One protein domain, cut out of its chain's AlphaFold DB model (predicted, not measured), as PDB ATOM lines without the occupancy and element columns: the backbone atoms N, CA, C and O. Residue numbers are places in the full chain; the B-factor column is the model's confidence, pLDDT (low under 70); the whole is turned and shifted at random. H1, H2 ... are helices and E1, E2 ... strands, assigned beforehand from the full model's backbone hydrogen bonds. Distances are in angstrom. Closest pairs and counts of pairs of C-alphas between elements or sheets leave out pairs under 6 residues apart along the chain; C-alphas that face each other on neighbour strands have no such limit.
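What this domain is: This is residues 55 to 79, 95 to 116, 142 to 154 and 173 to 190 of the 200 residues of an uncharacterized protein of Luteimonas chenhongjianii (UniProt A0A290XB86). The printed part is an open, loosely joined frame along a long two-stranded antiparallel ribbon, E2 beside E5; E2 runs on past E5 toward a small parallel pair, E3 beside E4, at one end, and the short helix H2 follows E5 at the other. A meandering first stretch, residues 55 to 67, leads into the short helix H1, one end of which comes near the first residue of E5, and the lone strand E1 follows, near E4. There are 78 residues printed, with two named helices and five named strands in the order H1, E1, E2, E3, E4, E5, H2; the class is mixed, helices and strands, with under half of the residues, 38 of the 78, in named elements. The whole is loose, with a radius of gyration of the C-alphas of 14.9 A and spans of 40 by 34 by 21 A.

How they stand to each other: Residues 55 to 67 hold no named element, and H1, residues 68 to 71, follows them. A tight link leads to E1, residues 76 to 79, which pairs with no named strand; H1 and E1 are only just apart, at 8.3 A between their closest C-alphas. Beyond a cut, E2, residues 100 to 109, meets E3, residues 113 to 115, only through their tight link. E4, residues 145 to 149, is the parallel neighbour of E3, at 33 degrees between directions, with N 114 and O 145 at 2.8 A, within hydrogen-bond range. E1 and E4 are near each other, with 6 pairs of C-alphas within 10 A. E5, residues 173 to 180, is the antiparallel neighbour of E2 at 160 degrees; N 103 and O 177 are 2.8 A apart and N 179 and O 101 are 3.0 A apart, both within hydrogen-bond range, and C-alphas 106 and 173, which face each other, are 4.1 A apart. The closest C-alphas of H1 and E5, those of Ile 68 and Ile 173, are 7.3 A apart, the one pair within 8 A. A tight link joins E5 to H2, residues 183 to 186, which is apart from E2. H1 and H2 are too short for an O i to N i+4 pair; each has one O i to N i+3 pair, within range.

Where its parts are: H1 begins at C-alpha 68 (238.947, 177.732, 359.352) and measures 5.0 A from first to last C-alpha; E1 measures 9.9 A. E2, the longest strand, runs 30.1 A from C-alpha 100 (249.269, 189.936, 345.546). E3 measures 5.7 A, E4 13.4 A and E5 20.8 A. H2, 5.1 A long, ends at C-alpha 186 (242.997, 195.642, 338.940).

The domain as a whole: The two C-alphas farthest apart, those of Thr 142 and Arg 184, are 41.4 A apart. Residues 80 to 94, 117 to 141 and 155 to 172 are not printed, with C-alpha gaps of 14.2 A, 12.2 A and 25.8 A across the cuts. The mean pLDDT of the printed part is 76.1; residues 56 to 75, 95 to 97, 116 and 190 are under 70.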
ATOM      1  N   THR A  55     243.201 188.454 350.895       77.19
ATOM      2  CA  THR A  55     244.138 189.571 350.689       77.19
ATOM      3  C   THR A  55     245.029 189.822 351.899       77.19
ATOM      4  O   THR A  55     245.935 190.657 351.824       77.19
ATOM      5  N   SER A  56     244.835 189.089 353.003       64.06
ATOM      6  CA  SER A  56     245.670 189.154 354.205       64.06
ATOM      7  C   SER A  56     247.033 188.470 353.979       64.06
ATOM      8  O   SER A  56     247.457 187.531 354.648       64.06
ATOM      9  N   ALA A  57     247.794 188.983 353.011       51.25
ATOM     10  CA  ALA A  57     249.090 188.459 352.584       51.25
ATOM     11  C   ALA A  57     250.184 188.495 353.671       51.25
ATOM     12  O   ALA A  57     251.295 188.035 353.424       51.25
ATOM     13  N   ARG A  58     249.904 189.011 354.877       48.62
ATOM     14  CA  ARG A  58     250.843 188.955 356.007       48.62
ATOM     15  C   ARG A  58     250.990 187.561 356.621       48.62
ATOM     16  O   ARG A  58     252.001 187.338 357.270       48.62
ATOM     17  N   GLY A  59     250.039 186.646 356.414       46.75
ATOM     18  CA  GLY A  59     250.082 185.303 357.009       46.75
ATOM     19  C   GLY A  59     250.323 184.153 356.030       46.75
ATOM     20  O   GLY A  59     250.646 183.056 356.460       46.75
ATOM     21  N   ALA A  60     250.180 184.354 354.717       50.91
ATOM     22  CA  ALA A  60     250.085 183.235 353.770       50.91
ATOM     23  C   ALA A  60     251.406 182.481 353.496       50.91
ATOM     24  O   ALA A  60     251.348 181.329 353.077       50.91
ATOM     25  N   GLU A  61     252.576 183.096 353.718       49.84
ATOM     26  CA  GLU A  61     253.878 182.416 353.549       49.84
ATOM     27  C   GLU A  61     254.322 181.613 354.784       49.84
ATOM     28  O   GLU A  61     255.131 180.700 354.647       49.84
ATOM     29  N   GLU A  62     253.767 181.902 355.966       45.31
ATOM     30  CA  GLU A  62     254.082 181.210 357.229       45.31
ATOM     31  C   GLU A  62     252.909 180.396 357.793       45.31
ATOM     32  O   GLU A  62     253.097 179.588 358.703       45.31
ATOM     33  N   ALA A  63     251.700 180.563 357.253       48.50
ATOM     34  CA  ALA A  63     250.554 179.769 357.649       48.50
ATOM     35  C   ALA A  63     250.770 178.316 357.212       48.50
ATOM     36  O   ALA A  63     250.590 177.950 356.047       48.50
ATOM     37  N   THR A  64     251.063 177.453 358.187       52.94
ATOM     38  CA  THR A  64     250.618 176.052 358.180       52.94
ATOM     39  C   THR A  64     249.197 175.963 357.618       52.94
ATOM     40  O   THR A  64     248.458 176.940 357.711       52.94
ATOM     41  N   LEU A  65     248.796 174.822 357.034       54.59
ATOM     42  CA  LEU A  65     247.407 174.560 356.613       54.59
ATOM     43  C   LEU A  65     246.463 174.734 357.819       54.59
ATOM     44  O   LEU A  65     246.147 173.785 358.528       54.59
ATOM     45  N   GLY A  66     246.116 175.985 358.105       52.75
ATOM     46  CA  GLY A  66     245.389 176.413 359.278       52.75
ATOM     47  C   GLY A  66     243.949 175.971 359.163       52.75
ATOM     48  O   GLY A  66     243.411 175.803 358.063       52.75
ATOM     49  N   THR A  67     243.331 175.761 360.317       55.44
ATOM     50  CA  THR A  67     241.903 175.449 360.391       55.44
ATOM     51  C   THR A  67     241.109 176.713 360.035       55.44
ATOM     52  O   THR A  67     241.626 177.822 360.139       55.44
ATOM     53  N   ILE A  68     239.842 176.585 359.635       55.72
ATOM     54  CA  ILE A  68     238.947 177.732 359.352       55.72
ATOM     55  C   ILE A  68     238.889 178.736 360.504       55.72
ATOM     56  O   ILE A  68     238.615 179.904 360.265       55.72
ATOM     57  N   ALA A  69     239.199 178.300 361.727       49.62
ATOM     58  CA  ALA A  69     239.369 179.164 362.886       49.62
ATOM     59  C   ALA A  69     240.296 180.368 362.613       49.62
ATOM     60  O   ALA A  69     240.003 181.460 363.083       49.62
ATOM     61  N   ASP A  70     241.335 180.206 361.784       55.41
ATOM     62  CA  ASP A  70     242.252 181.293 361.408       55.41
ATOM     63  C   ASP A  70     241.647 182.258 360.363       55.41
ATOM     64  O   ASP A  70     242.145 183.361 360.165       55.41
ATOM     65  N   LEU A  71     240.580 181.846 359.667       56.72
ATOM     66  CA  LEU A  71     239.842 182.634 358.664       56.72
ATOM     67  C   LEU A  71     238.609 183.345 359.253       56.72
ATOM     68  O   LEU A  71     237.989 184.156 358.563       56.72
ATOM     69  N   ALA A  72     238.233 183.007 360.487       54.12
ATOM     70  CA  ALA A  72     236.925 183.254 361.086       54.12
ATOM     71  C   ALA A  72     236.925 184.374 362.136       54.12
ATOM     72  O   ALA A  72     236.193 184.288 363.121       54.12
ATOM     73  N   GLU A  73     237.734 185.426 361.958       53.41
ATOM     74  CA  GLU A  73     237.872 186.461 362.994       53.41
ATOM     75  C   GLU A  73     236.555 187.151 363.375       53.41
ATOM     76  O   GLU A  73     236.490 187.680 364.478       53.41
ATOM     77  N   THR A  74     235.494 187.112 362.555       52.44
ATOM     78  CA  THR A  74     234.079 187.188 362.992       52.44
ATOM     79  C   THR A  74     233.154 187.202 361.773       52.44
ATOM     80  O   THR A  74     233.132 188.182 361.034       52.44
ATOM     81  N   GLY A  75     232.355 186.150 361.564       65.56
ATOM     82  CA  GLY A  75     231.223 186.188 360.628       65.56
ATOM     83  C   GLY A  75     231.129 185.033 359.632       65.56
ATOM     84  O   GLY A  75     231.922 184.092 359.645       65.56
ATOM     85  N   GLU A  76     230.111 185.131 358.782       79.75
ATOM     86  CA  GLU A  76     229.836 184.208 357.683       79.75
ATOM     87  C   GLU A  76     230.868 184.395 356.560       79.75
ATOM     88  O   GLU A  76     231.202 185.516 356.169       79.75
ATOM     89  N   LEU A  77     231.411 183.290 356.055       87.44
ATOM     90  CA  LEU A  77     232.429 183.280 355.010       87.44
ATOM     91  C   LEU A  77     231.800 182.906 353.669       87.44
ATOM     92  O   LEU A  77     231.155 181.866 353.557       87.44
ATOM     93  N   LEU A  78     232.044 183.707 352.636       90.75
ATOM     94  CA  LEU A  78     231.598 183.407 351.278       90.75
ATOM     95  C   LEU A  78     232.667 182.618 350.509       90.75
ATOM     96  O   LEU A  78     233.836 183.014 350.455       90.75
ATOM     97  N   PHE A  79     232.249 181.518 349.888       93.69
ATOM     98  CA  PHE A  79     233.062 180.704 348.992       93.69
ATOM     99  C   PHE A  79     232.383 180.530 347.630       93.69
ATOM    100  O   PHE A  79     231.170 180.340 347.542       93.69
ATOM    101  N   GLY A  95     237.640 194.187 346.276       59.75
ATOM    102  CA  GLY A  95     238.741 193.601 347.028       59.75
ATOM    103  C   GLY A  95     240.019 194.391 346.794       59.75
ATOM    104  O   GLY A  95     240.426 194.571 345.657       59.75
ATOM    105  N   GLY A  96     240.577 194.958 347.867       59.66
ATOM    106  CA  GLY A  96     241.507 196.085 347.768       59.66
ATOM    107  C   GLY A  96     242.607 195.920 346.716       59.66
ATOM    108  O   GLY A  96     242.991 194.807 346.384       59.66
ATOM    109  N   SER A  97     243.167 197.046 346.258       63.25
ATOM    110  CA  SER A  97     244.207 197.193 345.215       63.25
ATOM    111  C   SER A  97     245.495 196.350 345.399       63.25
ATOM    112  O   SER A  97     246.465 196.521 344.664       63.25
ATOM    113  N   ALA A  98     245.533 195.438 346.372       71.38
ATOM    114  CA  ALA A  98     246.572 194.457 346.596       71.38
ATOM    115  C   ALA A  98     246.851 193.652 345.311       71.38
ATOM    116  O   ALA A  98     246.043 192.822 344.895       71.38
ATOM    117  N   PRO A  99     248.032 193.832 344.695       78.25
ATOM    118  CA  PRO A  99     248.399 193.086 343.500       78.25
ATOM    119  C   PRO A  99     248.712 191.623 343.810       78.25
ATOM    120  O   PRO A  99     248.785 190.818 342.894       78.25
ATOM    121  N   ARG A 100     248.916 191.275 345.085       86.25
ATOM    122  CA  ARG A 100     249.269 189.936 345.546       86.25
ATOM    123  C   ARG A 100     248.143 189.388 346.409       86.25
ATOM    124  O   ARG A 100     247.805 189.990 347.426       86.25
ATOM    125  N   VAL A 101     247.606 188.240 346.015       87.69
ATOM    126  CA  VAL A 101     246.458 187.598 346.665       87.69
ATOM    127  C   VAL A 101     246.722 186.113 346.904       87.69
ATOM    128  O   VAL A 101     247.635 185.525 346.321       87.69
ATOM    129  N   CYS A 102     245.923 185.499 347.774       89.81
ATOM    130  CA  CYS A 102     245.981 184.078 348.085       89.81
ATOM    131  C   CYS A 102     244.658 183.400 347.716       89.81
ATOM    132  O   CYS A 102     243.622 183.711 348.296       89.81
ATOM    133  N   LEU A 103     244.688 182.433 346.799       91.62
ATOM    134  CA  LEU A 103     243.568 181.520 346.577       91.62
ATOM    135  C   LEU A 103     243.605 180.422 347.636       91.62
ATOM    136  O   LEU A 103     244.518 179.598 347.657       91.62
ATOM    137  N   VAL A 104     242.598 180.407 348.496       91.25
ATOM    138  CA  VAL A 104     242.358 179.352 349.475       91.25
ATOM    139  C   VAL A 104     241.389 178.350 348.864       91.25
ATOM    140  O   VAL A 104     240.301 178.727 348.427       91.25
ATOM    141  N   SER A 105     241.778 177.077 348.834       92.69
ATOM    142  CA  SER A 105     240.901 175.969 348.464       92.69
ATOM    143  C   SER A 105     240.570 175.154 349.705       92.69
ATOM    144  O   SER A 105     241.469 174.743 350.442       92.69
ATOM    145  N   GLY A 106     239.285 174.922 349.933       91.94
ATOM    146  CA  GLY A 106     238.773 174.046 350.970       91.94
ATOM    147  C   GLY A 106     237.927 172.924 350.382       91.94
ATOM    148  O   GLY A 106     237.478 172.998 349.244       91.94
ATOM    149  N   ARG A 107     237.711 171.875 351.165       93.12
ATOM    150  CA  ARG A 107     236.884 170.729 350.799       93.12
ATOM    151  C   ARG A 107     235.948 170.372 351.938       93.12
ATOM    152  O   ARG A 107     236.366 170.330 353.094       93.12
ATOM    153  N   VAL A 108     234.697 170.091 351.596       92.25
ATOM    154  CA  VAL A 108     233.655 169.716 352.552       92.25
ATOM    155  C   VAL A 108     232.712 168.675 351.953       92.25
ATOM    156  O   VAL A 108     232.530 168.606 350.735       92.25
ATOM    157  N   GLU A 109     232.138 167.832 352.805       91.50
ATOM    158  CA  GLU A 109     231.076 166.904 352.414       91.50
ATOM    159  C   GLU A 109     229.801 167.681 352.081       91.50
ATOM    160  O   GLU A 109     229.385 168.574 352.821       91.50
ATOM    161  N   LEU A 110     229.118 167.297 351.007       88.56
ATOM    162  CA  LEU A 110     227.840 167.899 350.620       88.56
ATOM    163  C   LEU A 110     226.751 167.719 351.687       88.56
ATOM    164  O   LEU A 110     225.879 168.574 351.820       88.56
ATOM    165  N   ALA A 111     226.847 166.679 352.520       88.00
ATOM    166  CA  ALA A 111     225.981 166.477 353.681       88.00
ATOM    167  C   ALA A 111     226.122 167.569 354.765       88.00
ATOM    168  O   ALA A 111     225.283 167.655 355.659       88.00
ATOM    169  N   ARG A 112     227.157 168.417 354.695       88.44
ATOM    170  CA  ARG A 112     227.361 169.584 355.572       88.44
ATOM    171  C   ARG A 112     226.867 170.888 354.953       88.44
ATOM    172  O   ARG A 112     227.065 171.942 355.550       88.44
ATOM    173  N   LEU A 113     226.236 170.818 353.782       87.88
ATOM    174  CA  LEU A 113     225.647 171.964 353.104       87.88
ATOM    175  C   LEU A 113     224.128 171.842 353.064       87.88
ATOM    176  O   LEU A 113     223.591 170.808 352.664       87.88
ATOM    177  N   ASP A 114     223.426 172.899 353.445       85.44
ATOM    178  CA  ASP A 114     222.013 173.061 353.137       85.44
ATOM    179  C   ASP A 114     221.908 173.345 351.632       85.44
ATOM    180  O   ASP A 114     222.264 174.422 351.146       85.44
ATOM    181  N   THR A 115     221.503 172.330 350.862       74.38
ATOM    182  CA  THR A 115     221.298 172.449 349.417       74.38
ATOM    183  C   THR A 115     219.855 172.825 349.140       74.38
ATOM    184  O   THR A 115     218.948 172.015 349.348       74.38
ATOM    185  N   PHE A 116     219.623 174.016 348.602       64.38
ATOM    186  CA  PHE A 116     218.297 174.360 348.113       64.38
ATOM    187  C   PHE A 116     218.134 173.850 346.687       64.38
ATOM    188  O   PHE A 116     218.753 174.343 345.742       64.38
ATOM    189  N   THR A 142     220.671 174.923 359.437       79.12
ATOM    190  CA  THR A 142     220.722 173.606 360.090       79.12
ATOM    191  C   THR A 142     222.077 172.934 359.925       79.12
ATOM    192  O   THR A 142     222.408 171.997 360.651       79.12
ATOM    193  N   ARG A 143     222.850 173.399 358.944       86.38
ATOM    194  CA  ARG A 143     224.193 172.939 358.619       86.38
ATOM    195  C   ARG A 143     225.152 174.135 358.586       86.38
ATOM    196  O   ARG A 143     224.705 175.259 358.371       86.38
ATOM    197  N   PRO A 144     226.469 173.907 358.746       88.44
ATOM    198  CA  PRO A 144     227.448 174.993 358.762       88.44
ATOM    199  C   PRO A 144     227.586 175.717 357.417       88.44
ATOM    200  O   PRO A 144     228.073 176.838 357.394       88.44
ATOM    201  N   GLY A 145     227.189 175.102 356.298       89.12
ATOM    202  CA  GLY A 145     227.239 175.750 354.993       89.12
ATOM    203  C   GLY A 145     225.890 175.787 354.292       89.12
ATOM    204  O   GLY A 145     225.061 174.896 354.457       89.12
ATOM    205  N   ARG A 146     225.692 176.798 353.454       88.38
ATOM    206  CA  ARG A 146     224.468 177.035 352.695       88.38
ATOM    207  C   ARG A 146     224.803 177.238 351.222       88.38
ATOM    208  O   ARG A 146     225.457 178.216 350.876       88.38
ATOM    209  N   LEU A 147     224.364 176.319 350.359       88.62
ATOM    210  CA  LEU A 147     224.640 176.364 348.920       88.62
ATOM    211  C   LEU A 147     223.539 177.141 348.183       88.62
ATOM    212  O   LEU A 147     222.377 176.723 348.179       88.62
ATOM    213  N   VAL A 148     223.907 178.230 347.512       86.88
ATOM    214  CA  VAL A 148     222.985 179.133 346.808       86.88
ATOM    215  C   VAL A 148     223.419 179.387 345.356       86.88
ATOM    216  O   VAL A 148     224.580 179.170 345.004       86.88
ATOM    217  N   PRO A 149     222.515 179.828 344.464       88.31
ATOM    218  CA  PRO A 149     222.891 180.361 343.152       88.31
ATOM    219  C   PRO A 149     223.794 181.594 343.274       88.31
ATOM    220  O   PRO A 149     223.511 182.462 344.093       88.31
ATOM    221  N   SER A 150     224.840 181.687 342.443       86.88
ATOM    222  CA  SER A 150     225.656 182.907 342.373       86.88
ATOM    223  C   SER A 150     224.919 184.013 341.625       86.88
ATOM    224  O   SER A 150     224.353 183.774 340.555       86.88
ATOM    225  N   ALA A 151     225.000 185.240 342.141       86.69
ATOM    226  CA  ALA A 151     224.538 186.432 341.432       86.69
ATOM    227  C   ALA A 151     225.490 186.859 340.295       86.69
ATOM    228  O   ALA A 151     225.071 187.537 339.360       86.69
ATOM    229  N   LEU A 152     226.768 186.463 340.359       87.44
ATOM    230  CA  LEU A 152     227.804 186.851 339.393       87.44
ATOM    231  C   LEU A 152     227.911 185.877 338.213       87.44
ATOM    232  O   LEU A 152     228.320 186.268 337.120       87.44
ATOM    233  N   SER A 153     227.556 184.607 338.424       85.75
ATOM    234  CA  SER A 153     227.606 183.560 337.399       85.75
ATOM    235  C   SER A 153     226.405 182.614 337.524       85.75
ATOM    236  O   SER A 153     226.387 181.755 338.406       85.75
ATOM    237  N   PRO A 154     225.413 182.682 336.613       81.38
ATOM    238  CA  PRO A 154     224.220 181.826 336.671       81.38
ATOM    239  C   PRO A 154     224.518 180.316 336.609       81.38
ATOM    240  O   PRO A 154     223.723 179.486 337.068       81.38
ATOM    241  N   ILE A 173     240.814 172.958 354.852       89.50
ATOM    242  CA  ILE A 173     241.647 173.687 353.890       89.50
ATOM    243  C   ILE A 173     242.601 172.697 353.215       89.50
ATOM    244  O   ILE A 173     243.353 171.988 353.878       89.50
ATOM    245  N   VAL A 174     242.537 172.628 351.888       90.19
ATOM    246  CA  VAL A 174     243.327 171.717 351.050       90.19
ATOM    247  C   VAL A 174     244.589 172.408 350.551       90.19
ATOM    248  O   VAL A 174     245.663 171.809 350.544       90.19
ATOM    249  N   SER A 175     244.478 173.666 350.119       88.88
ATOM    250  CA  SER A 175     245.616 174.406 349.580       88.88
ATOM    251  C   SER A 175     245.478 175.915 349.752       88.88
ATOM    252  O   SER A 175     244.384 176.463 349.904       88.88
ATOM    253  N   ARG A 176     246.633 176.584 349.722       88.69
ATOM    254  CA  ARG A 176     246.776 178.037 349.665       88.69
ATOM    255  C   ARG A 176     247.758 178.359 348.545       88.69
ATOM    256  O   ARG A 176     248.919 177.963 348.612       88.69
ATOM    257  N   THR A 177     247.291 179.048 347.514       89.81
ATOM    258  CA  THR A 177     248.095 179.400 346.342       89.81
ATOM    259  C   THR A 177     248.229 180.908 346.271       89.81
ATOM    260  O   THR A 177     247.256 181.610 346.004       89.81
ATOM    261  N   VAL A 178     249.439 181.414 346.498       89.88
ATOM    262  CA  VAL A 178     249.734 182.847 346.411       89.88
ATOM    263  C   VAL A 178     250.145 183.202 344.988       89.88
ATOM    264  O   VAL A 178     251.015 182.555 344.408       89.88
ATOM    265  N   PHE A 179     249.546 184.248 344.428       88.25
ATOM    266  CA  PHE A 179     249.864 184.727 343.087       88.25
ATOM    267  C   PHE A 179     249.655 186.237 342.973       88.25
ATOM    268  O   PHE A 179     249.028 186.868 343.826       88.25
ATOM    269  N   ASN A 180     250.219 186.815 341.913       89.31
ATOM    270  CA  ASN A 180     249.979 188.208 341.571       89.31
ATOM    271  C   ASN A 180     248.822 188.300 340.575       89.31
ATOM    272  O   ASN A 180     248.799 187.565 339.585       89.31
ATOM    273  N   LEU A 181     247.883 189.204 340.831       87.56
ATOM    274  CA  LEU A 181     246.819 189.548 339.900       87.56
ATOM    275  C   LEU A 181     247.393 190.279 338.686       87.56
ATOM    276  O   LEU A 181     248.326 191.077 338.797       87.56
ATOM    277  N   ASP A 182     246.810 190.015 337.515       87.31
ATOM    278  CA  ASP A 182     247.117 190.784 336.310       87.31
ATOM    279  C   ASP A 182     246.726 192.256 336.553       87.31
ATOM    280  O   ASP A 182     245.573 192.523 336.913       87.31
ATOM    281  N   PRO A 183     247.633 193.226 336.340       82.88
ATOM    282  CA  PRO A 183     247.341 194.645 336.542       82.88
ATOM    283  C   PRO A 183     246.117 195.148 335.768       82.88
ATOM    284  O   PRO A 183     245.449 196.084 336.201       82.88
ATOM    285  N   ARG A 184     245.787 194.524 334.632       86.75
ATOM    286  CA  ARG A 184     244.601 194.874 333.841       86.75
ATOM    287  C   ARG A 184     243.304 194.503 334.549       86.75
ATOM    288  O   ARG A 184     242.313 195.189 334.348       86.75
ATOM    289  N   LEU A 185     243.305 193.455 335.374       81.69
ATOM    290  CA  LEU A 185     242.147 193.092 336.194       81.69
ATOM    291  C   LEU A 185     241.952 194.090 337.338       81.69
ATOM    292  O   LEU A 185     240.822 194.461 337.629       81.69
ATOM    293  N   LEU A 186     243.047 194.591 337.917       78.12
ATOM    294  CA  LEU A 186     242.997 195.642 338.940       78.12
ATOM    295  C   LEU A 186     242.426 196.956 338.383       78.12
ATOM    296  O   LEU A 186     241.689 197.651 339.073       78.12
ATOM    297  N   ALA A 187     242.719 197.279 337.122       75.81
ATOM    298  CA  ALA A 187     242.186 198.470 336.456       75.81
ATOM    299  C   ALA A 187     240.668 198.411 336.194       75.81
ATOM    300  O   ALA A 187     240.053 199.448 335.960       75.81
ATOM    301  N   LEU A 188     240.064 197.219 336.216       72.81
ATOM    302  CA  LEU A 188     238.615 197.042 336.061       72.81
ATOM    303  C   LEU A 188     237.850 197.269 337.370       72.81
ATOM    304  O   LEU A 188     236.620 197.287 337.358       72.81
ATOM    305  N   MET A 189     238.552 197.427 338.494       70.94
ATOM    306  CA  MET A 189     237.920 197.564 339.798       70.94
ATOM    307  C   MET A 189     237.336 198.972 339.988       70.94
ATOM    308  O   MET A 189     238.002 199.969 339.679       70.94
ATOM    309  N   PRO A 190     236.103 199.086 340.513       60.78
ATOM    310  CA  PRO A 190     235.479 200.379 340.758       60.78
ATOM    311  C   PRO A 190     236.307 201.169 341.784       60.78
ATOM    312  O   PRO A 190     236.467 200.741 342.923       60.78
TER     313      PRO A 190